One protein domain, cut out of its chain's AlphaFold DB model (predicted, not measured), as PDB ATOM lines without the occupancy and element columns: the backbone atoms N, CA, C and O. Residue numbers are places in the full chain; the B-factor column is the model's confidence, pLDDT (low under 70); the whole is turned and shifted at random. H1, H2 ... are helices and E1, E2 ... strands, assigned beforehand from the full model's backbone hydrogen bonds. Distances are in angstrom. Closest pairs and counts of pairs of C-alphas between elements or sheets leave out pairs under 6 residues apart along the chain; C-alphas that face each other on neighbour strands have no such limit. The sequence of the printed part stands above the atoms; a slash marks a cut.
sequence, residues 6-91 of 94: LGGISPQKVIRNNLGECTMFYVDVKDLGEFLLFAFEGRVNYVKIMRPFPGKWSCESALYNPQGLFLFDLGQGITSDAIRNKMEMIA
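AT A GLANCE: This is residues 6 to 91 of the 94 residues of an uncharacterized protein of Metallosphaera prunae (UniProt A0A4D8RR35). A twisted sheet of five strands, E1 to E5, curls round one helix, H2, which packs on one of its faces. A second, short helix, H1, packs on the sheet across E3, apart from H2. The 86 printed residues hold named elements in the order E1, E2, E3, E4, H1, E5, H2; the sheet's order is E1, E2, E3, E4, E5, antiparallel throughout, and the class is mixed, helices and strands. The whole is compact, with a radius of gyration of the C-alphas of 12.0 A, and rounded, spanning 33 by 31 by 21 A.

IN THESE COORDINATES: E1, residues 11 to 18, begins at C-alpha 11 (163.269, 200.543, 83.516) and measures 19.1 A. E2, residues 22 to 29, measures 21.6 A, and E3, residues 33 to 40, 22.7 A. E4 has residues 46 to 50, H1 residues 59 to 64 and E5 residues 69 to 72. H2, residues 80 to 91, measures 16.2 A and ends at C-alpha 91 (173.349, 205.227, 93.749).

HOW THE PARTS SIT: E1 to E4 form a meander, each strand the antiparallel neighbour of the one before. Within hydrogen-bond range are N 15 and O 26, 2.9 A, between E1 and E2; N 25 and O 37, 2.8 A, between E2 and E3; N 38 and O 48, 2.8 A, between E3 and E4; and N 47 and O 71, 2.8 A, between E4 and E5. H1 is on the sheet at a height of 9.1 A, only just over E3, with 3 of its C-alphas there; it runs across the strands, at 69 degrees to E3 on the local plane. The closest C-alphas of H1 and E3 are those of Ala 62 and Phe 38, 7.0 A. H2 and the sheet make two layers, a helix on one face of a sheet; the closest C-alphas of H2 and E5 are those of Lys 86 and Leu 69, 6.6 A. In H1 and H2 every O i to N i+4 pair is within hydrogen-bond range.

THE WHOLE: The two C-alphas farthest apart, those of Asp 31 and Arg 43, are 34.0 A apart. The printed part has no cut and no long link. The mean pLDDT of the printed part is 93.7, and no printed residue is under 70.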
ATOM      1  N   LEU A   6     158.488 195.309  88.391       86.00
ATOM      2  CA  LEU A   6     159.484 196.279  87.939       86.00
ATOM      3  C   LEU A   6     158.862 197.396  87.083       86.00
ATOM      4  O   LEU A   6     159.569 198.324  86.702       86.00
ATOM      5  N   GLY A   7     157.562 197.349  86.774       82.62
ATOM      6  CA  GLY A   7     156.890 198.377  85.976       82.62
ATOM      7  C   GLY A   7     156.893 199.737  86.675       82.62
ATOM      8  O   GLY A   7     157.202 200.754  86.051       82.62
ATOM      9  N   GLY A   8     156.664 199.748  87.991       85.88
ATOM     10  CA  GLY A   8     156.660 200.978  88.793       85.88
ATOM     11  C   GLY A   8     158.002 201.723  88.853       85.88
ATOM     12  O   GLY A   8     158.019 202.907  89.180       85.88
ATOM     13  N   ILE A   9     159.124 201.087  88.482       90.50
ATOM     14  CA  ILE A   9     160.441 201.750  88.411       90.50
ATOM     15  C   ILE A   9     160.834 202.203  86.997       90.50
ATOM     16  O   ILE A   9     161.927 202.736  86.818       90.50
ATOM     17  N   SER A  10     159.951 202.033  86.004       91.56
ATOM     18  CA  SER A  10     160.134 202.503  84.616       91.56
ATOM     19  C   SER A  10     161.519 202.190  84.011       91.56
ATOM     20  O   SER A  10     162.231 203.102  83.578       91.56
ATOM     21  N   PRO A  11     161.942 200.913  83.981       94.62
ATOM     22  CA  PRO A  11     163.269 200.543  83.516       94.62
ATOM     23  C   PRO A  11     163.405 200.727  82.001       94.62
ATOM     24  O   PRO A  11     162.496 200.414  81.234       94.62
ATOM     25  N   GLN A  12     164.576 201.179  81.557       96.94
ATOM     26  CA  GLN A  12     164.938 201.248  80.138       96.94
ATOM     27  C   GLN A  12     165.224 199.855  79.568       96.94
ATOM     28  O   GLN A  12     164.987 199.599  78.387       96.94
ATOM     29  N   LYS A  13     165.725 198.946  80.411       96.06
ATOM     30  CA  LYS A  13     166.037 197.569  80.033       96.06
ATOM     31  C   LYS A  13     165.857 196.632  81.216       96.06
ATOM     32  O   LYS A  13     166.275 196.942  82.326       96.06
ATOM     33  N   VAL A  14     165.289 195.456  80.952       96.06
ATOM     34  CA  VAL A  14     165.193 194.358  81.920       96.06
ATOM     35  C   VAL A  14     165.645 193.069  81.249       96.06
ATOM     36  O   VAL A  14     165.165 192.722  80.172       96.06
ATOM     37  N   ILE A  15     166.558 192.344  81.889       95.56
ATOM     38  CA  ILE A  15     166.924 190.977  81.510       95.56
ATOM     39  C   ILE A  15     166.636 190.080  82.703       95.56
ATOM     40  O   ILE A  15     167.160 190.307  83.790       95.56
ATOM     41  N   ARG A  16     165.842 189.032  82.491       95.38
ATOM     42  CA  ARG A  16     165.549 188.019  83.503       95.38
ATOM     43  C   ARG A  16     166.388 186.771  83.256       95.38
ATOM     44  O   ARG A  16     166.442 186.279  82.133       95.38
ATOM     45  N   ASN A  17     166.975 186.229  84.316       94.50
ATOM     46  CA  ASN A  17     167.689 184.962  84.297       94.50
ATOM     47  C   ASN A  17     167.248 184.089  85.481       94.50
ATOM     48  O   ASN A  17     167.314 184.517  86.632       94.50
ATOM     49  N   ASN A  18     166.790 182.871  85.204       94.44
ATOM     50  CA  ASN A  18     166.466 181.905  86.247       94.44
ATOM     51  C   ASN A  18     167.733 181.120  86.607       94.44
ATOM     52  O   ASN A  18     168.286 180.427  85.755       94.44
ATOM     53  N   LEU A  19     168.181 181.225  87.857       94.38
ATOM     54  CA  LEU A  19     169.393 180.567  88.353       94.38
ATOM     55  C   LEU A  19     169.089 179.258  89.106       94.38
ATOM     56  O   LEU A  19     169.961 178.720  89.783       94.38
ATOM     57  N   GLY A  20     167.859 178.748  89.007       91.69
ATOM     58  CA  GLY A  20     167.393 177.546  89.697       91.69
ATOM     59  C   GLY A  20     166.812 177.868  91.071       91.69
ATOM     60  O   GLY A  20     165.612 177.715  91.274       91.69
ATOM     61  N   GLU A  21     167.647 178.351  91.992       91.25
ATOM     62  CA  GLU A  21     167.263 178.615  93.395       91.25
ATOM     63  C   GLU A  21     166.703 180.029  93.631       91.25
ATOM     64  O   GLU A  21     166.092 180.319  94.655       91.25
ATOM     65  N   CYS A  22     166.935 180.934  92.687       95.38
ATOM     66  CA  CYS A  22     166.544 182.335  92.740       95.38
ATOM     67  C   CYS A  22     166.421 182.872  91.311       95.38
ATOM     68  O   CYS A  22     166.961 182.305  90.352       95.38
ATOM     69  N   THR A  23     165.722 183.993  91.154       96.44
ATOM     70  CA  THR A  23     165.664 184.703  89.870       96.44
ATOM     71  C   THR A  23     166.544 185.940  89.934       96.44
ATOM     72  O   THR A  23     166.384 186.770  90.824       96.44
ATOM     73  N   MET A  24     167.445 186.086  88.970       96.50
ATOM     74  CA  MET A  24     168.220 187.303  88.774       96.50
ATOM     75  C   MET A  24     167.537 188.192  87.734       96.50
ATOM     76  O   MET A  24     167.139 187.728  86.665       96.50
ATOM     77  N   PHE A  25     167.468 189.485  88.016       96.50
ATOM     78  CA  PHE A  25     167.098 190.521  87.067       96.50
ATOM     79  C   PHE A  25     168.271 191.478  86.921       96.50
ATOM     80  O   PHE A  25     168.777 191.996  87.912       96.50
ATOM     81  N   TYR A  26     168.697 191.729  85.692       96.44
ATOM     82  CA  TYR A  26     169.449 192.933  85.373       96.44
ATOM     83  C   TYR A  26     168.446 194.009  84.977       96.44
ATOM     84  O   TYR A  26     167.551 193.746  84.168       96.44
ATOM     85  N   VAL A  27     168.591 195.195  85.553       96.94
ATOM     86  CA  VAL A  27     167.691 196.325  85.341       96.94
ATOM     87  C   VAL A  27     168.526 197.571  85.087       96.94
ATOM     88  O   VAL A  27     169.405 197.897  85.880       96.94
ATOM     89  N   ASP A  28     168.238 198.261  83.992       97.00
ATOM     90  CA  ASP A  28     168.773 199.586  83.693       97.00
ATOM     91  C   ASP A  28     167.668 200.617  83.911       97.00
ATOM     92  O   ASP A  28     166.597 200.520  83.301       97.00
ATOM     93  N   VAL A  29     167.900 201.565  84.814       95.50
ATOM     94  CA  VAL A  29     166.941 202.613  85.166       95.50
ATOM     95  C   VAL A  29     167.555 203.956  84.819       95.50
ATOM     96  O   VAL A  29     168.646 204.292  85.284       95.50
ATOM     97  N   LYS A  30     166.820 204.758  84.045       92.25
ATOM     98  CA  LYS A  30     167.253 206.105  83.676       92.25
ATOM     99  C   LYS A  30     167.638 206.896  84.935       92.25
ATOM    100  O   LYS A  30     166.940 206.829  85.942       92.25
ATOM    101  N   ASP A  31     168.751 207.621  84.872       90.94
ATOM    102  CA  ASP A  31     169.294 208.480  85.940       90.94
ATOM    103  C   ASP A  31     169.844 207.747  87.186       90.94
ATOM    104  O   ASP A  31     170.681 208.304  87.893       90.94
ATOM    105  N   LEU A  32     169.458 206.488  87.438       93.50
ATOM    106  CA  LEU A  32     170.021 205.662  88.519       93.50
ATOM    107  C   LEU A  32     171.094 204.687  88.021       93.50
ATOM    108  O   LEU A  32     171.964 204.280  88.797       93.50
ATOM    109  N   GLY A  33     171.063 204.341  86.735       94.88
ATOM    110  CA  GLY A  33     171.968 203.415  86.067       94.88
ATOM    111  C   GLY A  33     171.574 201.951  86.249       94.88
ATOM    112  O   GLY A  33     170.417 201.606  86.488       94.88
ATOM    113  N   GLU A  34     172.573 201.085  86.148       96.50
ATOM    114  CA  GLU A  34     172.383 199.639  86.109       96.50
ATOM    115  C   GLU A  34     172.380 199.003  87.507       96.50
ATOM    116  O   GLU A  34     173.137 199.410  88.403       96.50
ATOM    117  N   PHE A  35     171.574 197.949  87.662       97.00
ATOM    118  CA  PHE A  35     171.435 197.152  88.879       97.00
ATOM    119  C   PHE A  35     171.233 195.663  88.579       97.00
ATOM    120  O   PHE A  35     170.678 195.271  87.551       97.00
ATOM    121  N   LEU A  36     171.636 194.834  89.539       97.25
ATOM    122  CA  LEU A  36     171.256 193.434  89.654       97.25
ATOM    123  C   LEU A  36     170.312 193.263  90.844       97.25
ATOM    124  O   LEU A  36     170.592 193.748  91.943       97.25
ATOM    125  N   LEU A  37     169.204 192.561  90.622       97.44
ATOM    126  CA  LEU A  37     168.240 192.172  91.641       97.44
ATOM    127  C   LEU A  37     168.188 190.649  91.697       97.44
ATOM    128  O   LEU A  37     167.942 190.004  90.683       97.44
ATOM    129  N   PHE A  38     168.375 190.075  92.876       97.19
ATOM    130  CA  PHE A  38     168.262 188.637  93.104       97.19
ATOM    131  C   PHE A  38     167.063 188.371  93.998       97.19
ATOM    132  O   PHE A  38     167.059 188.799  95.149       97.19
ATOM    133  N   ALA A  39     166.053 187.703  93.453       96.94
ATOM    134  CA  ALA A  39     164.802 187.367  94.115       96.94
ATOM    135  C   ALA A  39     164.868 185.953  94.690       96.94
ATOM    136  O   ALA A  39     164.967 184.985  93.929       96.94
ATOM    137  N   PHE A  40     164.802 185.849  96.012       95.75
ATOM    138  CA  PHE A  40     164.938 184.605  96.756       95.75
ATOM    139  C   PHE A  40     163.624 184.218  97.425       95.75
ATOM    140  O   PHE A  40     163.004 185.030  98.117       95.75
ATOM    141  N   GLU A  41     163.253 182.950  97.267       91.12
ATOM    142  CA  GLU A  41     162.145 182.312  97.979       91.12
ATOM    143  C   GLU A  41     162.707 181.607  99.218       91.12
ATOM    144  O   GLU A  41     163.532 180.701  99.115       91.12
ATOM    145  N   GLY A  42     162.304 182.053 100.406       85.81
ATOM    146  CA  GLY A  42     162.750 181.490 101.681       85.81
ATOM    147  C   GLY A  42     161.613 181.431 102.697       85.81
ATOM    148  O   GLY A  42     160.443 181.424 102.332       85.81
ATOM    149  N   ARG A  43     161.940 181.442 103.999       89.06
ATOM    150  CA  ARG A  43     160.920 181.621 105.062       89.06
ATOM    151  C   ARG A  43     160.133 182.923 104.894       89.06
ATOM    152  O   ARG A  43     158.988 183.016 105.314       89.06
ATOM    153  N   VAL A  44     160.799 183.911 104.314       91.50
ATOM    154  CA  VAL A  44     160.268 185.187 103.864       91.50
ATOM    155  C   VAL A  44     160.829 185.402 102.462       91.50
ATOM    156  O   VAL A  44     161.983 185.044 102.217       91.50
ATOM    157  N   ASN A  45     160.038 185.959 101.549       93.31
ATOM    158  CA  ASN A  45     160.533 186.375 100.240       93.31
ATOM    159  C   ASN A  45     161.433 187.596 100.409       93.31
ATOM    160  O   ASN A  45     161.119 188.505 101.177       93.31
ATOM    161  N   TYR A  46     162.556 187.645  99.707       95.62
ATOM    162  CA  TYR A  46     163.426 188.812  99.773       95.62
ATOM    163  C   TYR A  46     164.166 189.037  98.469       95.62
ATOM    164  O   TYR A  46     164.363 188.130  97.660       95.62
ATOM    165  N   VAL A  47     164.583 190.280  98.276       96.94
ATOM    166  CA  VAL A  47     165.385 190.700  97.140       96.94
ATOM    167  C   VAL A  47     166.677 191.302  97.641       96.94
ATOM    168  O   VAL A  47     166.685 192.120  98.561       96.94
ATOM    169  N   LYS A  48     167.777 190.919  97.006       97.44
ATOM    170  CA  LYS A  48     169.042 191.630  97.129       97.44
ATOM    171  C   LYS A  48     169.256 192.508  95.906       97.44
ATOM    172  O   LYS A  48     169.171 192.013  94.787       97.44
ATOM    173  N   ILE A  49     169.548 193.783  96.125       97.62
ATOM    174  CA  ILE A  49     169.722 194.799  95.083       97.62
ATOM    175  C   ILE A  49     171.156 195.305  95.157       97.62
ATOM    176  O   ILE A  49     171.610 195.698  96.230       97.62
ATOM    177  N   MET A  50     171.880 195.300  94.045       96.81
ATOM    178  CA  MET A  50     173.279 195.733  93.997       96.81
ATOM    179  C   MET A  50     173.644 196.312  92.628       96.81
ATOM    180  O   MET A  50     172.912 196.125  91.659       96.81
ATOM    181  N   ARG A  51     174.781 197.009  92.533       95.38
ATOM    182  CA  ARG A  51     175.362 197.384  91.233       95.38
ATOM    183  C   ARG A  51     175.813 196.130  90.471       95.38
ATOM    184  O   ARG A  51     176.177 195.138  91.109       95.38
ATOM    185  N   PRO A  52     175.804 196.143  89.129       93.56
ATOM    186  CA  PRO A  52     176.340 195.034  88.363       93.56
ATOM    187  C   PRO A  52     177.836 194.891  88.618       93.56
ATOM    188  O   PRO A  52     178.581 195.869  88.650       93.56
ATOM    189  N   PHE A  53     178.272 193.645  88.767       89.81
ATOM    190  CA  PHE A  53     179.680 193.300  88.818       89.81
ATOM    191  C   PHE A  53     179.954 192.185  87.798       89.81
ATOM    192  O   PHE A  53     179.147 191.247  87.704       89.81
ATOM    193  N   PRO A  54     181.036 192.289  87.001       87.19
ATOM    194  CA  PRO A  54     181.316 191.333  85.938       87.19
ATOM    195  C   PRO A  54     181.465 189.908  86.469       87.19
ATOM    196  O   PRO A  54     182.180 189.666  87.439       87.19
ATOM    197  N   GLY A  55     180.831 188.947  85.800       87.94
ATOM    198  CA  GLY A  55     180.990 187.533  86.120       87.94
ATOM    199  C   GLY A  55     179.719 186.716  85.943       87.94
ATOM    200  O   GLY A  55     178.662 187.223  85.566       87.94
ATOM    201  N   LYS A  56     179.844 185.414  86.215       90.88
ATOM    202  CA  LYS A  56     178.706 184.496  86.308       90.88
ATOM    203  C   LYS A  56     178.183 184.502  87.738       90.88
ATOM    204  O   LYS A  56     178.961 184.372  88.679       90.88
ATOM    205  N   TRP A  57     176.870 184.610  87.878       94.88
ATOM    206  CA  TRP A  57     176.198 184.633  89.170       94.88
ATOM    207  C   TRP A  57     175.481 183.318  89.442       94.88
ATOM    208  O   TRP A  57     174.810 182.780  88.560       94.88
ATOM    209  N   SER A  58     175.617 182.832  90.673       96.19
ATOM    210  CA  SER A  58     174.724 181.852  91.281       96.19
ATOM    211  C   SER A  58     173.948 182.533  92.408       96.19
ATOM    212  O   SER A  58     174.289 183.638  92.839       96.19
ATOM    213  N   CYS A  59     172.902 181.881  92.900       95.50
ATOM    214  CA  CYS A  59     172.137 182.382  94.041       95.50
ATOM    215  C   CYS A  59     172.987 182.442  95.310       95.50
ATOM    216  O   CYS A  59     172.945 183.439  96.025       95.50
ATOM    217  N   GLU A  60     173.823 181.427  95.534       96.19
ATOM    218  CA  GLU A  60     174.784 181.395  96.635       96.19
ATOM    219  C   GLU A  60     175.783 182.559  96.559       96.19
ATOM    220  O   GLU A  60     175.950 183.298  97.530       96.19
ATOM    221  N   SER A  61     176.410 182.783  95.396       95.44
ATOM    222  CA  SER A  61     177.383 183.872  95.261       95.44
ATOM    223  C   SER A  61     176.721 185.241  95.393       95.44
ATOM    224  O   SER A  61     177.289 186.144  96.010       95.44
ATOM    225  N   ALA A  62     175.497 185.393  94.882       96.00
ATOM    226  CA  ALA A  62     174.700 186.593  95.071       96.00
ATOM    227  C   ALA A  62     174.357 186.823  96.544       96.00
ATOM    228  O   ALA A  62     174.482 187.953  97.008       96.00
ATOM    229  N   LEU A  63     173.979 185.784  97.294       95.12
ATOM    230  CA  LEU A  63     173.652 185.877  98.717       95.12
ATOM    231  C   LEU A  63     174.860 186.346  99.539       95.12
ATOM    232  O   LEU A  63     174.749 187.328 100.276       95.12
ATOM    233  N   TYR A  64     176.018 185.705  99.353       94.50
ATOM    234  CA  TYR A  64     177.229 185.963 100.144       94.50
ATOM    235  C   TYR A  64     178.081 187.142  99.667       94.50
ATOM    236  O   TYR A  64     179.014 187.540 100.365       94.50
ATOM    237  N   ASN A  65     177.790 187.735  98.506       93.75
ATOM    238  CA  ASN A  65     178.489 188.946  98.088       93.75
ATOM    239  C   ASN A  65     178.275 190.076  99.127       93.75
ATOM    240  O   ASN A  65     177.152 190.286  99.572       93.75
ATOM    241  N   PRO A  66     179.294 190.838  99.540       93.00
ATOM    242  CA  PRO A  66     179.106 191.857 100.575       93.00
ATOM    243  C   PRO A  66     178.409 193.133 100.073       93.00
ATOM    244  O   PRO A  66     177.968 193.943 100.883       93.00
ATOM    245  N   GLN A  67     178.319 193.348  98.757       92.25
ATOM    246  CA  GLN A  67     177.722 194.548  98.181       92.25
ATOM    247  C   GLN A  67     176.206 194.432  98.032       92.25
ATOM    248  O   GLN A  67     175.654 193.361  97.777       92.25
ATOM    249  N   GLY A  68     175.547 195.586  98.120       95.31
ATOM    250  CA  GLY A  68     174.116 195.732  97.907       95.31
ATOM    251  C   GLY A  68     173.303 195.825  99.189       95.31
ATOM    252  O   GLY A  68     173.822 195.811 100.302       95.31
ATOM    253  N   LEU A  69     171.995 195.945  99.005       97.56
ATOM    254  CA  LEU A  69     171.016 196.059 100.071       97.56
ATOM    255  C   LEU A  69     169.959 194.973  99.934       97.56
ATOM    256  O   LEU A  69     169.513 194.652  98.834       97.56
ATOM    257  N   PHE A  70     169.527 194.454 101.077       96.75
ATOM    258  CA  PHE A  70     168.405 193.531 101.153       96.75
ATOM    259  C   PHE A  70     167.082 194.279 101.356       96.75
ATOM    260  O   PHE A  70     167.012 195.326 102.016       96.75
ATOM    261  N   LEU A  71     166.027 193.703 100.794       95.69
ATOM    262  CA  LEU A  71     164.635 194.091 100.949       95.69
ATOM    263  C   LEU A  71     163.827 192.825 101.245       95.69
ATOM    264  O   LEU A  71     163.791 191.921 100.419       95.69
ATOM    265  N   PHE A  72     163.210 192.755 102.421       94.94
ATOM    266  CA  PHE A  72     162.453 191.590 102.881       94.94
ATOM    267  C   PHE A  72     160.951 191.867 102.809       94.94
ATOM    268  O   PHE A  72     160.506 192.952 103.182       94.94
ATOM    269  N   ASP A  73     160.178 190.876 102.376       93.44
ATOM    270  CA  ASP A  73     158.719 190.910 102.381       93.44
ATOM    271  C   ASP A  73     158.171 190.582 103.775       93.44
ATOM    272  O   ASP A  73     157.975 189.428 104.145       93.44
ATOM    273  N   LEU A  74     157.893 191.609 104.572       88.75
ATOM    274  CA  LEU A  74     157.331 191.435 105.916       88.75
ATOM    275  C   LEU A  74     155.790 191.374 105.915       88.75
ATOM    276  O   LEU A  74     155.158 191.773 106.891       88.75
ATOM    277  N   GLY A  75     155.188 190.889 104.821       85.94
ATOM    278  CA  GLY A  75     153.738 190.740 104.652       85.94
ATOM    279  C   GLY A  75     153.068 191.862 103.855       85.94
ATOM    280  O   GLY A  75     151.843 191.908 103.789       85.94
ATOM    281  N   GLN A  76     153.851 192.768 103.262       82.94
ATOM    282  CA  GLN A  76     153.360 193.867 102.413       82.94
ATOM    283  C   GLN A  76     153.679 193.657 100.925       82.94
ATOM    284  O   GLN A  76     153.284 194.473 100.091       82.94
ATOM    285  N   GLY A  77     154.382 192.576 100.585       87.38
ATOM    286  CA  GLY A  77     154.941 192.368  99.260       87.38
ATOM    287  C   GLY A  77     156.212 193.186  99.028       87.38
ATOM    288  O   GLY A  77     156.595 194.066  99.802       87.38
ATOM    289  N   ILE A  78     156.884 192.883  97.920       91.25
ATOM    290  CA  ILE A  78     158.052 193.627  97.449       91.25
ATOM    291  C   ILE A  78     157.574 194.630  96.404       91.25
ATOM    292  O   ILE A  78     157.288 194.258  95.268       91.25
ATOM    293  N   THR A  79     157.465 195.900  96.796       92.50
ATOM    294  CA  THR A  79     156.938 196.961  95.929       92.50
ATOM    295  C   THR A  79     158.027 197.623  95.088       92.50
ATOM    296  O   THR A  79     159.198 197.697  95.476       92.50
ATOM    297  N   SER A  80     157.621 198.168  93.945       93.19
ATOM    298  CA  SER A  80     158.466 198.949  93.041       93.19
ATOM    299  C   SER A  80     159.073 200.174  93.743       93.19
ATOM    300  O   SER A  80     160.270 200.423  93.604       93.19
ATOM    301  N   ASP A  81     158.312 200.873  94.592       93.38
ATOM    302  CA  ASP A  81     158.821 201.995  95.398       93.38
ATOM    303  C   ASP A  81     159.901 201.560  96.397       93.38
ATOM    304  O   ASP A  81     160.927 202.227  96.553       93.38
ATOM    305  N   ALA A  82     159.716 200.416  97.063       94.62
ATOM    306  CA  ALA A  82     160.712 199.892  97.990       94.62
ATOM    307  C   ALA A  82     162.009 199.507  97.261       94.62
ATOM    308  O   ALA A  82     163.101 199.798  97.758       94.62
ATOM    309  N   ILE A  83     161.902 198.911  96.070       95.75
ATOM    310  CA  ILE A  83     163.047 198.619  95.199       95.75
ATOM    311  C   ILE A  83     163.752 199.914  94.790       95.75
ATOM    312  O   ILE A  83     164.970 200.025  94.964       95.75
ATOM    313  N   ARG A  84     162.999 200.908  94.304       95.31
ATOM    314  CA  ARG A  84     163.536 202.208  93.887       95.31
ATOM    315  C   ARG A  84     164.289 202.895  95.019       95.31
ATOM    316  O   ARG A  84     165.417 203.329  94.816       95.31
ATOM    317  N   ASN A  85     163.723 202.907  96.224       95.38
ATOM    318  CA  ASN A  85     164.378 203.476  97.400       95.38
ATOM    319  C   ASN A  85     165.747 202.826  97.660       95.38
ATOM    320  O   ASN A  85     166.722 203.525  97.936       95.38
ATOM    321  N   LYS A  86     165.869 201.495  97.533       96.31
ATOM    322  CA  LYS A  86     167.170 200.814  97.670       96.31
ATOM    323  C   LYS A  86     168.137 201.175  96.542       96.31
ATOM    324  O   LYS A  86     169.315 201.385  96.823       96.31
ATOM    325  N   MET A  87     167.661 201.274  95.300       95.94
ATOM    326  CA  MET A  87     168.479 201.708  94.158       95.94
ATOM    327  C   MET A  87     169.029 203.122  94.364       95.94
ATOM    328  O   MET A  87     170.224 203.341  94.185       95.94
ATOM    329  N   GLU A  88     168.195 204.061  94.811       95.69
ATOM    330  CA  GLU A  88     168.594 205.440  95.111       95.69
ATOM    331  C   GLU A  88     169.599 205.519  96.267       95.69
ATOM    332  O   GLU A  88     170.525 206.330  96.228       95.69
ATOM    333  N   MET A  89     169.459 204.667  97.289       95.75
ATOM    334  CA  MET A  89     170.453 204.558  98.363       95.75
ATOM    335  C   MET A  89     171.805 204.071  97.831       95.75
ATOM    336  O   MET A  89     172.825 204.676  98.145       95.75
ATOM    337  N   ILE A  90     171.808 203.014  97.012       95.62
ATOM    338  CA  ILE A  90     173.025 202.454  96.401       95.62
ATOM    339  C   ILE A  90     173.664 203.457  95.432       95.62
ATOM    340  O   ILE A  90     174.887 203.553  95.365       95.62
ATOM    341  N   ALA A  91     172.860 204.225  94.693       91.81
ATOM    342  CA  ALA A  91     173.349 205.227  93.749       91.81
ATOM    343  C   ALA A  91     174.116 206.375  94.422       91.81
ATOM    344  O   ALA A  91     174.945 206.985  93.765       91.81
TER     345      ALA A  91